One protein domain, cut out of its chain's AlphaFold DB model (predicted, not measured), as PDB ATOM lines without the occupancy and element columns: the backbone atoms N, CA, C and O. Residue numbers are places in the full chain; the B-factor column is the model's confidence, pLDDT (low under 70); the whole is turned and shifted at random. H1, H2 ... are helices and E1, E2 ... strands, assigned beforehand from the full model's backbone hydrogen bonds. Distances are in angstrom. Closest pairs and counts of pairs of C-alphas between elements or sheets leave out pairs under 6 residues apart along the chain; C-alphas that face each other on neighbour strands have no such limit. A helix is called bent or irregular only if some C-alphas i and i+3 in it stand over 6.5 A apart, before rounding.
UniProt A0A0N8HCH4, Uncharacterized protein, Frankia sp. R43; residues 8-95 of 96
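What this domain is: This is residues 8 to 95 of the 96 residues of an uncharacterized protein of Frankia sp. R43 (UniProt A0A0N8HCH4). Two small three-stranded sheets lie face to face as a compact sandwich, E1, E2 and E5 in one and E4, E3 and E6 in the other, with their strands crossed. The longest helix, H1, grazes the first sheet at one end of the domain, with the short H3 near it, while the short H2 is at the far end. The printed part has 88 residues, with three named helices and six named strands in the order H1 E1 E2 H2 E3 E4 E5 H3 E6; the class is mixed, helices and strands. Across the sheets the orders are E1 E2 E5 and E4 E3 E6, both antiparallel. The radius of gyration of the C-alphas is 12.6 A and the outline is rounded, spanning 32 by 28 by 20 A.

How they stand to each other: H1, residues 8 to 21, only grazes the sheet of E1, residues 32 to 35, E2, residues 38 to 42, and E5, residues 73 to 78; its closest C-alphas to E1 are those of Trp 19 and Val 32, 7.7 A. E1 and E2 form a hairpin, with N 40 and O 33 at 2.8 A, within hydrogen-bond range. E2 is the inner strand; N 41 and O 74 of E2 and E5 are 2.9 A apart. H2, residues 51 to 54, stands at the sheet's level, at a height of 0.4 A over a local plane only just fitted, to 6 C-alphas; the closest C-alphas of H2 and E5 are those of Gly 51 and Leu 73, 4.5 A. E3, residues 57 to 61, and E4, residues 67 to 70, form a hairpin, with N 68 and O 59 at 2.7 A. E6, residues 91 to 94, is antiparallel to E3, with N 60 and O 92 at 2.8 A. The two sheets are 9.9 A apart, centre to centre of the parts that face each other, and their strands stand at 76 degrees. The closest C-alphas of E1 and E6 are those of Ser 35 and Ala 91, 5.4 A. H3, residues 81 to 84, is close to H1 but not clearly touching, with Trp 13 and Tyr 83 the closest C-alphas at 7.5 A. In H1, 9 of 10 O i to N i+4 pairs are within hydrogen-bond range; H2 and H3 are too short for such a pair.

Where its parts are: H1 begins at C-alpha 8, (-25.000, -11.191, 24.844), and is 20.2 A long. E2 is 13.2 A long, E3 12.4 A, and E5 14.3 A. E1 is 10.1 A, E4 10.2 A and E6 9.1 A; E6 ends at C-alpha 94, (-2.353, 11.057, 31.082). H2 spans 6.2 A between C-alphas 51 and 54 and is neither bent nor irregular, but only just; H3 spans 5.1 A.

The domain as a whole: The C-alphas farthest apart are those of Gly 46 and Glu 82, 35.5 A. The printed part has no cut and no long link. Its mean pLDDT is 95.0, and no printed residue is under 70.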
ATOM      1  N   PHE A   8     -26.364 -10.970  24.370       87.31
ATOM      2  CA  PHE A   8     -25.000 -11.191  24.844       87.31
ATOM      3  C   PHE A   8     -24.276  -9.870  25.112       87.31
ATOM      4  O   PHE A   8     -23.537  -9.766  26.088       87.31
ATOM      5  N   VAL A   9     -24.509  -8.851  24.281       88.81
ATOM      6  CA  VAL A   9     -23.956  -7.505  24.490       88.81
ATOM      7  C   VAL A   9     -24.570  -6.872  25.734       88.81
ATOM      8  O   VAL A   9     -23.837  -6.317  26.549       88.81
ATOM      9  N   ALA A  10     -25.885  -7.011  25.920       91.81
ATOM     10  CA  ALA A  10     -26.555  -6.502  27.113       91.81
ATOM     11  C   ALA A  10     -26.003  -7.155  28.390       91.81
ATOM     12  O   ALA A  10     -25.558  -6.461  29.301       91.81
ATOM     13  N   GLN A  11     -25.916  -8.490  28.410       94.44
ATOM     14  CA  GLN A  11     -25.354  -9.229  29.543       94.44
ATOM     15  C   GLN A  11     -23.905  -8.822  29.847       94.44
ATOM     16  O   GLN A  11     -23.517  -8.725  31.012       94.44
ATOM     17  N   PHE A  12     -23.098  -8.594  28.809       95.69
ATOM     18  CA  PHE A  12     -21.715  -8.165  28.971       95.69
ATOM     19  C   PHE A  12     -21.608  -6.805  29.670       95.69
ATOM     20  O   PHE A  12     -20.781  -6.652  30.567       95.69
ATOM     21  N   TRP A  13     -22.430  -5.826  29.288       96.81
ATOM     22  CA  TRP A  13     -22.402  -4.492  29.894       96.81
ATOM     23  C   TRP A  13     -23.081  -4.438  31.264       96.81
ATOM     24  O   TRP A  13     -22.591  -3.724  32.141       96.81
ATOM     25  N   ASP A  14     -24.099  -5.264  31.508       96.31
ATOM     26  CA  ASP A  14     -24.695  -5.443  32.840       96.31
ATOM     27  C   ASP A  14     -23.656  -5.934  33.864       96.31
ATOM     28  O   ASP A  14     -23.625  -5.470  35.007       96.31
ATOM     29  N   GLU A  15     -22.735  -6.814  33.455       97.31
ATOM     30  CA  GLU A  15     -21.598  -7.211  34.294       97.31
ATOM     31  C   GLU A  15     -20.701  -6.010  34.643       97.31
ATOM     32  O   GLU A  15     -20.228  -5.893  35.774       97.31
ATOM     33  N   LYS A  16     -20.485  -5.079  33.705       97.94
ATOM     34  CA  LYS A  16     -19.636  -3.900  33.948       97.94
ATOM     35  C   LYS A  16     -20.316  -2.903  34.875       97.94
ATOM     36  O   LYS A  16     -19.638  -2.301  35.705       97.94
ATOM     37  N   ILE A  17     -21.643  -2.788  34.803       98.06
ATOM     38  CA  ILE A  17     -22.439  -2.035  35.784       98.06
ATOM     39  C   ILE A  17     -22.269  -2.649  37.177       98.06
ATOM     40  O   ILE A  17     -22.047  -1.923  38.146       98.06
ATOM     41  N   ALA A  18     -22.303  -3.980  37.293       98.06
ATOM     42  CA  ALA A  18     -22.066  -4.645  38.572       98.06
ATOM     43  C   ALA A  18     -20.651  -4.373  39.114       98.06
ATOM     44  O   ALA A  18     -20.489  -4.119  40.308       98.06
ATOM     45  N   TRP A  19     -19.627  -4.361  38.254       98.25
ATOM     46  CA  TRP A  19     -18.261  -3.995  38.650       98.25
ATOM     47  C   TRP A  19     -18.134  -2.526  39.056       98.25
ATOM     48  O   TRP A  19     -17.404  -2.222  39.999       98.25
ATOM     49  N   HIS A  20     -18.862  -1.623  38.394       97.62
ATOM     50  CA  HIS A  20     -18.928  -0.218  38.782       97.62
ATOM     51  C   HIS A  20     -19.531  -0.049  40.182       97.62
ATOM     52  O   HIS A  20     -18.918   0.569  41.054       97.62
ATOM     53  N   ALA A  21     -20.669  -0.699  40.446       97.00
ATOM     54  CA  ALA A  21     -21.296  -0.721  41.768       97.00
ATOM     55  C   ALA A  21     -20.405  -1.357  42.855       97.00
ATOM     56  O   ALA A  21     -20.591  -1.095  44.043       97.00
ATOM     57  N   ASN A  22     -19.418  -2.162  42.454       96.62
ATOM     58  CA  ASN A  22     -18.406  -2.771  43.315       96.62
ATOM     59  C   ASN A  22     -17.130  -1.909  43.468       96.62
ATOM     60  O   ASN A  22     -16.054  -2.436  43.749       96.62
ATOM     61  N   GLY A  23     -17.221  -0.591  43.264       96.00
ATOM     62  CA  GLY A  23     -16.078   0.320  43.407       96.00
ATOM     63  C   GLY A  23     -15.046   0.156  42.295       96.00
ATOM     64  O   GLY A  23     -13.843   0.157  42.546       96.00
ATOM     65  N   ASP A  24     -15.517  -0.054  41.064       97.00
ATOM     66  CA  ASP A  24     -14.673  -0.261  39.885       97.00
ATOM     67  C   ASP A  24     -13.686  -1.424  40.052       97.00
ATOM     68  O   ASP A  24     -12.480  -1.328  39.783       97.00
ATOM     69  N   ARG A  25     -14.221  -2.557  40.518       97.31
ATOM     70  CA  ARG A  25     -13.486  -3.807  40.731       97.31
ATOM     71  C   ARG A  25     -14.206  -4.984  40.094       97.31
ATOM     72  O   ARG A  25     -15.410  -5.160  40.291       97.31
ATOM     73  N   THR A  26     -13.451  -5.835  39.399       97.81
ATOM     74  CA  THR A  26     -13.966  -7.137  38.951       97.81
ATOM     75  C   THR A  26     -14.271  -8.048  40.143       97.81
ATOM     76  O   THR A  26     -13.850  -7.792  41.273       97.81
ATOM     77  N   ASP A  27     -14.952  -9.161  39.887       95.31
ATOM     78  CA  ASP A  27     -15.166 -10.256  40.843       95.31
ATOM     79  C   ASP A  27     -13.858 -10.817  41.437       95.31
ATOM     80  O   ASP A  27     -13.819 -11.265  42.583       95.31
ATOM     81  N   LYS A  28     -12.763 -10.744  40.676       94.25
ATOM     82  CA  LYS A  28     -11.405 -11.126  41.093       94.25
ATOM     83  C   LYS A  28     -10.626  -9.990  41.764       94.25
ATOM     84  O   LYS A  28      -9.453 -10.170  42.081       94.25
ATOM     85  N   GLY A  29     -11.246  -8.827  41.961       95.69
ATOM     86  CA  GLY A  29     -10.631  -7.659  42.593       95.69
ATOM     87  C   GLY A  29      -9.691  -6.862  41.684       95.69
ATOM     88  O   GLY A  29      -8.915  -6.047  42.181       95.69
ATOM     89  N   GLN A  30      -9.737  -7.073  40.367       96.69
ATOM     90  CA  GLN A  30      -8.918  -6.306  39.426       96.69
ATOM     91  C   GLN A  30      -9.484  -4.893  39.251       96.69
ATOM     92  O   GLN A  30     -10.702  -4.722  39.200       96.69
ATOM     93  N   GLN A  31      -8.611  -3.892  39.128       96.75
ATOM     94  CA  GLN A  31      -9.007  -2.506  38.860       96.75
ATOM     95  C   GLN A  31      -9.666  -2.392  37.479       96.75
ATOM     96  O   GLN A  31      -9.113  -2.851  36.475       96.75
ATOM     97  N   VAL A  32     -10.819  -1.728  37.434       97.94
ATOM     98  CA  VAL A  32     -11.495  -1.303  36.205       97.94
ATOM     99  C   VAL A  32     -11.154   0.157  35.925       97.94
ATOM    100  O   VAL A  32     -11.160   0.986  36.836       97.94
ATOM    101  N   ILE A  33     -10.857   0.475  34.665       97.75
ATOM    102  CA  ILE A  33     -10.625   1.847  34.205       97.75
ATOM    103  C   ILE A  33     -11.593   2.156  33.065       97.75
ATOM    104  O   ILE A  33     -11.720   1.364  32.133       97.75
ATOM    105  N   ARG A  34     -12.247   3.314  33.139       98.12
ATOM    106  CA  ARG A  34     -13.057   3.908  32.077       98.12
ATOM    107  C   ARG A  34     -12.515   5.298  31.782       98.12
ATOM    108  O   ARG A  34     -12.391   6.112  32.696       98.12
ATOM    109  N   SER A  35     -12.105   5.521  30.541       97.25
ATOM    110  CA  SER A  35     -11.486   6.782  30.137       97.25
ATOM    111  C   SER A  35     -11.756   7.055  28.668       97.25
ATOM    112  O   SER A  35     -11.459   6.212  27.820       97.25
ATOM    113  N   GLY A  36     -12.299   8.230  28.358       96.44
ATOM    114  CA  GLY A  36     -12.664   8.613  27.001       96.44
ATOM    115  C   GLY A  36     -13.779   7.751  26.407       96.44
ATOM    116  O   GLY A  36     -13.777   7.545  25.196       96.44
ATOM    117  N   GLY A  37     -14.687   7.215  27.232       97.44
ATOM    118  CA  GLY A  37     -15.759   6.319  26.779       97.44
ATOM    119  C   GLY A  37     -15.301   4.892  26.450       97.44
ATOM    120  O   GLY A  37     -16.064   4.110  25.887       97.44
ATOM    121  N   GLU A  38     -14.068   4.526  26.792       98.19
ATOM    122  CA  GLU A  38     -13.511   3.188  26.584       98.19
ATOM    123  C   GLU A  38     -13.411   2.432  27.913       98.19
ATOM    124  O   GLU A  38     -13.061   3.019  28.936       98.19
ATOM    125  N   HIS A  39     -13.667   1.118  27.905       98.56
ATOM    126  CA  HIS A  39     -13.607   0.276  29.102       98.56
ATOM    127  C   HIS A  39     -12.373  -0.637  29.107       98.56
ATOM    128  O   HIS A  39     -12.090  -1.356  28.141       98.56
ATOM    129  N   TYR A  40     -11.678  -0.696  30.246       98.44
ATOM    130  CA  TYR A  40     -10.468  -1.488  30.447       98.44
ATOM    131  C   TYR A  40     -10.465  -2.243  31.780       98.44
ATOM    132  O   TYR A  40     -11.078  -1.823  32.762       98.44
ATOM    133  N   VAL A  41      -9.711  -3.342  31.829       98.25
ATOM    134  CA  VAL A  41      -9.388  -4.069  33.066       98.25
ATOM    135  C   VAL A  41      -7.876  -4.171  33.208       98.25
ATOM    136  O   VAL A  41      -7.174  -4.533  32.260       98.25
ATOM    137  N   VAL A  42      -7.366  -3.871  34.399       97.81
ATOM    138  CA  VAL A  42      -5.947  -4.030  34.714       97.81
ATOM    139  C   VAL A  42      -5.651  -5.507  34.964       97.81
ATOM    140  O   VAL A  42      -6.243  -6.151  35.835       97.81
ATOM    141  N   GLY A  43      -4.751  -6.068  34.165       96.62
ATOM    142  CA  GLY A  43      -4.286  -7.438  34.333       96.62
ATOM    143  C   GLY A  43      -3.267  -7.574  35.473       96.62
ATOM    144  O   GLY A  43      -2.751  -6.571  35.969       96.62
ATOM    145  N   PRO A  44      -2.961  -8.808  35.898       93.75
ATOM    146  CA  PRO A  44      -1.980  -9.059  36.950       93.75
ATOM    147  C   PRO A  44      -0.564  -8.646  36.521       93.75
ATOM    148  O   PRO A  44      -0.194  -8.737  35.349       93.75
ATOM    149  N   GLU A  45       0.263  -8.224  37.472       88.25
ATOM    150  CA  GLU A  45       1.680  -7.975  37.201       88.25
ATOM    151  C   GLU A  45       2.417  -9.271  36.831       88.25
ATOM    152  O   GLU A  45       2.110 -10.349  37.339       88.25
ATOM    153  N   GLY A  46       3.411  -9.166  35.945       88.19
ATOM    154  CA  GLY A  46       4.241 -10.304  35.536       88.19
ATOM    155  C   GLY A  46       3.558 -11.307  34.599       88.19
ATOM    156  O   GLY A  46       4.123 -12.373  34.353       88.19
ATOM    157  N   ASP A  47       2.374 -10.984  34.069       92.19
ATOM    158  CA  ASP A  47       1.731 -11.773  33.018       92.19
ATOM    159  C   ASP A  47       2.688 -11.935  31.818       92.19
ATOM    160  O   ASP A  47       3.228 -10.931  31.341       92.19
ATOM    161  N   PRO A  48       2.943 -13.162  31.323       94.19
ATOM    162  CA  PRO A  48       3.799 -13.376  30.157       94.19
ATOM    163  C   PRO A  48       3.211 -12.806  28.857       94.19
ATOM    164  O   PRO A  48       3.956 -12.609  27.897       94.19
ATOM    165  N   LEU A  49       1.898 -12.557  28.806       95.12
ATOM    166  CA  LEU A  49       1.193 -11.967  27.667       95.12
ATOM    167  C   LEU A  49       0.316 -10.800  28.145       95.12
ATOM    168  O   LEU A  49      -0.912 -10.897  28.118       95.12
ATOM    169  N   PRO A  50       0.927  -9.685  28.582       96.56
ATOM    170  CA  PRO A  50       0.185  -8.555  29.113       96.56
ATOM    171  C   PRO A  50      -0.676  -7.895  28.029       96.56
ATOM    172  O   PRO A  50      -0.314  -7.851  26.847       96.56
ATOM    173  N   GLY A  51      -1.803  -7.322  28.447       96.12
ATOM    174  CA  GLY A  51      -2.661  -6.501  27.604       96.12
ATOM    175  C   GLY A  51      -1.874  -5.371  26.928       96.12
ATOM    176  O   GLY A  51      -0.900  -4.854  27.480       96.12
ATOM    177  N   PHE A  52      -2.240  -5.046  25.685       95.56
ATOM    178  CA  PHE A  52      -1.469  -4.165  24.791       95.56
ATOM    179  C   PHE A  52       0.023  -4.531  24.647       95.56
ATOM    180  O   PHE A  52       0.852  -3.675  24.336       95.56
ATOM    181  N   GLY A  53       0.390  -5.799  24.856       95.31
ATOM    182  CA  GLY A  53       1.762  -6.275  24.684       95.31
ATOM    183  C   GLY A  53       2.763  -5.654  25.659       95.31
ATOM    184  O   GLY A  53       3.953  -5.623  25.354       95.31
ATOM    185  N   GLY A  54       2.311  -5.142  26.808       95.19
ATOM    186  CA  GLY A  54       3.211  -4.580  27.818       95.19
ATOM    187  C   GLY A  54       3.467  -3.086  27.647       95.19
ATOM    188  O   GLY A  54       4.375  -2.546  28.278       95.19
ATOM    189  N   HIS A  55       2.725  -2.408  26.766       94.44
ATOM    190  CA  HIS A  55       2.870  -0.968  26.596       94.44
ATOM    191  C   HIS A  55       2.487  -0.238  27.895       94.44
ATOM    192  O   HIS A  55       1.430  -0.536  28.452       94.44
ATOM    193  N   PRO A  56       3.305   0.704  28.397       94.75
ATOM    194  CA  PRO A  56       3.002   1.409  29.632       94.75
ATOM    195  C   PRO A  56       1.877   2.429  29.433       94.75
ATOM    196  O   PRO A  56       1.846   3.183  28.461       94.75
ATOM    197  N   PHE A  57       0.982   2.488  30.409       95.44
ATOM    198  CA  PHE A  57      -0.089   3.464  30.517       95.44
ATOM    199  C   PHE A  57      -0.044   4.134  31.885       95.44
ATOM    200  O   PHE A  57       0.355   3.534  32.889       95.44
ATOM    201  N   ALA A  58      -0.487   5.384  31.911       96.12
ATOM    202  CA  ALA A  58      -0.678   6.153  33.120       96.12
ATOM    203  C   ALA A  58      -2.073   6.787  33.086       96.12
ATOM    204  O   ALA A  58      -2.514   7.310  32.059       96.12
ATOM    205  N   PHE A  59      -2.764   6.718  34.215       96.25
ATOM    206  CA  PHE A  59      -4.096   7.270  34.401       96.25
ATOM    207  C   PHE A  59      -4.125   8.062  35.695       96.25
ATOM    208  O   PHE A  59      -3.534   7.646  36.685       96.25
ATOM    209  N   ARG A  60      -4.829   9.187  35.707       96.56
ATOM    210  CA  ARG A  60      -5.204   9.860  36.945       96.56
ATOM    211  C   ARG A  60      -6.602   9.388  37.311       96.56
ATOM    212  O   ARG A  60      -7.529   9.661  36.554       96.56
ATOM    213  N   LEU A  61      -6.730   8.649  38.410       94.38
ATOM    214  CA  LEU A  61      -8.028   8.161  38.874       94.38
ATOM    215  C   LEU A  61      -8.814   9.315  39.500       94.38
ATOM    216  O   LEU A  61      -8.244  10.127  40.232       94.38
ATOM    217  N   ASP A  62     -10.117   9.378  39.236       93.50
ATOM    218  CA  ASP A  62     -10.988  10.393  39.838       93.50
ATOM    219  C   ASP A  62     -11.120  10.169  41.348       93.50
ATOM    220  O   ASP A  62     -11.133  11.112  42.145       93.50
ATOM    221  N   GLU A  63     -11.147   8.899  41.753       86.94
ATOM    222  CA  GLU A  63     -11.045   8.509  43.151       86.94
ATOM    223  C   GLU A  63      -9.605   8.703  43.647       86.94
ATOM    224  O   GLU A  63      -8.653   8.115  43.135       86.94
ATOM    225  N   GLY A  64      -9.432   9.560  44.654       80.12
ATOM    226  CA  GLY A  64      -8.137   9.831  45.286       80.12
ATOM    227  C   GLY A  64      -7.207  10.761  44.497       80.12
ATOM    228  O   GLY A  64      -6.302  11.341  45.096       80.12
ATOM    229  N   GLY A  65      -7.433  10.969  43.195       82.25
ATOM    230  CA  GLY A  65      -6.606  11.850  42.360       82.25
ATOM    231  C   GLY A  65      -5.187  11.326  42.111       82.25
ATOM    232  O   GLY A  65      -4.334  12.073  41.624       82.25
ATOM    233  N   GLU A  66      -4.914  10.072  42.476       86.31
ATOM    234  CA  GLU A  66      -3.596   9.459  42.371       86.31
ATOM    235  C   GLU A  66      -3.286   9.028  40.936       86.31
ATOM    236  O   GLU A  66      -4.171   8.700  40.136       86.31
ATOM    237  N   LEU A  67      -1.991   9.023  40.617       93.25
ATOM    238  CA  LEU A  67      -1.503   8.532  39.342       93.25
ATOM    239  C   LEU A  67      -1.317   7.014  39.408       93.25
ATOM    240  O   LEU A  67      -0.489   6.505  40.162       93.25
ATOM    241  N   PHE A  68      -2.088   6.300  38.598       93.19
ATOM    242  CA  PHE A  68      -2.061   4.854  38.468       93.19
ATOM    243  C   PHE A  68      -1.266   4.443  37.227       93.19
ATOM    244  O   PHE A  68      -1.551   4.890  36.114       93.19
ATOM    245  N   HIS A  69      -0.291   3.555  37.411       94.69
ATOM    246  CA  HIS A  69       0.561   3.043  36.342       94.69
ATOM    247  C   HIS A  69       0.301   1.562  36.098       94.69
ATOM    248  O   HIS A  69       0.203   0.776  37.037       94.69
ATOM    249  N   THR A  70       0.247   1.160  34.831       95.62
ATOM    250  CA  THR A  70       0.204  -0.256  34.456       95.62
ATOM    251  C   THR A  70       0.795  -0.475  33.071       95.62
ATOM    252  O   THR A  70       0.701   0.388  32.202       95.62
ATOM    253  N   ALA A  71       1.387  -1.644  32.855       96.06
ATOM    254  CA  ALA A  71       1.771  -2.138  31.533       96.06
ATOM    255  C   ALA A  71       0.869  -3.293  31.059       96.06
ATOM    256  O   ALA A  71       1.047  -3.804  29.960       96.06
ATOM    257  N   ASN A  72      -0.091  -3.727  31.882       97.56
ATOM    258  CA  ASN A  72      -0.999  -4.827  31.579       97.56
ATOM    259  C   ASN A  72      -2.441  -4.306  31.566       97.56
ATOM    260  O   ASN A  72      -3.134  -4.335  32.584       97.56
ATOM    261  N   LEU A  73      -2.879  -3.789  30.417       97.50
ATOM    262  CA  LEU A  73      -4.194  -3.171  30.256       97.50
ATOM    263  C   LEU A  73      -5.002  -3.909  29.183       97.50
ATOM    264  O   LEU A  73      -4.621  -3.940  28.014       97.50
ATOM    265  N   TRP A  74      -6.130  -4.497  29.576       97.88
ATOM    266  CA  TRP A  74      -7.006  -5.252  28.684       97.88
ATOM    267  C   TRP A  74      -8.184  -4.394  28.248       97.88
ATOM    268  O   TRP A  74      -9.057  -4.080  29.055       97.88
ATOM    269  N   HIS A  75      -8.221  -4.031  26.967       97.56
ATOM    270  CA  HIS A  75      -9.360  -3.333  26.372       97.56
ATOM    271  C   HIS A  75     -10.555  -4.276  26.239       97.56
ATOM    272  O   HIS A  75     -10.423  -5.395  25.745       97.56
ATOM    273  N   GLN A  76     -11.705  -3.839  26.742       97.06
ATOM    274  CA  GLN A  76     -12.959  -4.594  26.736       97.06
ATOM    275  C   GLN A  76     -13.953  -4.062  25.695       97.06
ATOM    276  O   GLN A  76     -14.920  -4.750  25.380       97.06
ATOM    277  N   GLY A  77     -13.697  -2.875  25.138       96.69
ATOM    278  CA  GLY A  77     -14.511  -2.241  24.105       96.69
ATOM    279  C   GLY A  77     -14.903  -0.805  24.449       96.69
ATOM    280  O   GLY A  77     -14.757  -0.362  25.591       96.69
ATOM    281  N   ALA A  78     -15.427  -0.110  23.439       97.62
ATOM    282  CA  ALA A  78     -16.054   1.196  23.596       97.62
ATOM    283  C   ALA A  78     -17.421   1.038  24.270       97.62
ATOM    284  O   ALA A  78     -18.185   0.136  23.915       97.62
ATOM    285  N   ILE A  79     -17.716   1.905  25.235       97.31
ATOM    286  CA  ILE A  79     -18.972   1.913  25.986       97.31
ATOM    287  C   ILE A  79     -20.087   2.405  25.049       97.31
ATOM    288  O   ILE A  79     -19.982   3.513  24.523       97.31
ATOM    289  N   PRO A  80     -21.149   1.615  24.804       95.56
ATOM    290  CA  PRO A  80     -22.263   2.059  23.977       95.56
ATOM    291  C   PRO A  80     -23.009   3.229  24.621       95.56
ATOM    292  O   PRO A  80     -23.129   3.289  25.845       95.56
ATOM    293  N   ASP A  81     -23.591   4.101  23.796       93.94
ATOM    294  CA  ASP A  81     -24.287   5.318  24.246       93.94
ATOM    295  C   ASP A  81     -25.355   5.051  25.322       93.94
ATOM    296  O   ASP A  81     -25.499   5.824  26.264       93.94
ATOM    297  N   GLU A  82     -26.079   3.931  25.235       93.75
ATOM    298  CA  GLU A  82     -27.114   3.547  26.212       93.75
ATOM    299  C   GLU A  82     -26.572   3.182  27.607       93.75
ATOM    300  O   GLU A  82     -27.325   3.156  28.583       93.75
ATOM    301  N   TYR A  83     -25.262   2.948  27.717       96.00
ATOM    302  CA  TYR A  83     -24.565   2.680  28.972       96.00
ATOM    303  C   TYR A  83     -23.719   3.858  29.462       96.00
ATOM    304  O   TYR A  83     -23.250   3.807  30.597       96.00
ATOM    305  N   ALA A  84     -23.546   4.920  28.668       94.25
ATOM    306  CA  ALA A  84     -22.658   6.036  29.002       94.25
ATOM    307  C   ALA A  84     -23.020   6.712  30.339       94.25
ATOM    308  O   ALA A  84     -22.136   7.014  31.138       94.25
ATOM    309  N   ASP A  85     -24.317   6.866  30.628       96.00
ATOM    310  CA  ASP A  85     -24.797   7.453  31.889       96.00
ATOM    311  C   ASP A  85     -24.572   6.538  33.108       96.00
ATOM    312  O   ASP A  85     -24.487   7.009  34.241       96.00
ATOM    313  N   GLN A  86     -24.500   5.222  32.892       97.56
ATOM    314  CA  GLN A  86     -24.342   4.214  33.950       97.56
ATOM    315  C   GLN A  86     -22.875   3.853  34.195       97.56
ATOM    316  O   GLN A  86     -22.520   3.372  35.270       97.56
ATOM    317  N   LEU A  87     -22.034   4.062  33.185       97.81
ATOM    318  CA  LEU A  87     -20.615   3.747  33.178       97.81
ATOM    319  C   LEU A  87     -19.813   5.000  32.805       97.81
ATOM    320  O   LEU A  87     -19.122   4.991  31.784       97.81
ATOM    321  N   PRO A  88     -19.882   6.073  33.616       97.50
ATOM    322  CA  PRO A  88     -19.085   7.262  33.363       97.50
ATOM    323  C   PRO A  88     -17.595   6.930  33.468       97.50
ATOM    324  O   PRO A  88     -17.196   5.981  34.160       97.50
ATOM    325  N   ASP A  89     -16.768   7.740  32.811       97.75
ATOM    326  CA  ASP A  89     -15.324   7.701  33.021       97.75
ATOM    327  C   ASP A  89     -15.004   7.813  34.522       97.75
ATOM    328  O   ASP A  89     -15.702   8.494  35.273       97.75
ATOM    329  N   ASN A  90     -13.970   7.091  34.953       97.38
ATOM    330  CA  ASN A  90     -13.456   7.124  36.327       97.38
ATOM    331  C   ASN A  90     -11.972   7.501  36.390       97.38
ATOM    332  O   ASN A  90     -11.338   7.426  37.449       97.38
ATOM    333  N   ALA A  91     -11.392   7.806  35.234       97.12
ATOM    334  CA  ALA A  91     -10.008   8.182  35.117       97.12
ATOM    335  C   ALA A  91      -9.768   9.000  33.854       97.12
ATOM    336  O   ALA A  91     -10.358   8.775  32.794       97.12
ATOM    337  N   GLU A  92      -8.773   9.869  33.927       96.62
ATOM    338  CA  GLU A  92      -8.220  10.554  32.771       96.62
ATOM    339  C   GLU A  92      -6.907   9.888  32.363       96.62
ATOM    340  O   GLU A  92      -5.976   9.761  33.167       96.62
ATOM    341  N   ARG A  93      -6.801   9.471  31.100       94.94
ATOM    342  CA  ARG A  93      -5.523   9.017  30.554       94.94
ATOM    343  C   ARG A  93      -4.557  10.193  30.487       94.94
ATOM    344  O   ARG A  93      -4.779  11.142  29.739       94.94
ATOM    345  N   VAL A  94      -3.442  10.087  31.199       93.75
ATOM    346  CA  VAL A  94      -2.353  11.057  31.082       93.75
ATOM    347  C   VAL A  94      -1.330  10.544  30.075       93.75
ATOM    348  O   VAL A  94      -1.079   9.338  29.970       93.75
ATOM    349  N   GLN A  95      -0.754  11.451  29.292       71.56
ATOM    350  CA  GLN A  95       0.411  11.093  28.491       71.56
ATOM    351  C   GLN A  95       1.580  10.788  29.441       71.56
ATOM    352  O   GLN A  95       1.778  11.554  30.389       71.56
TER     353      GLN A  95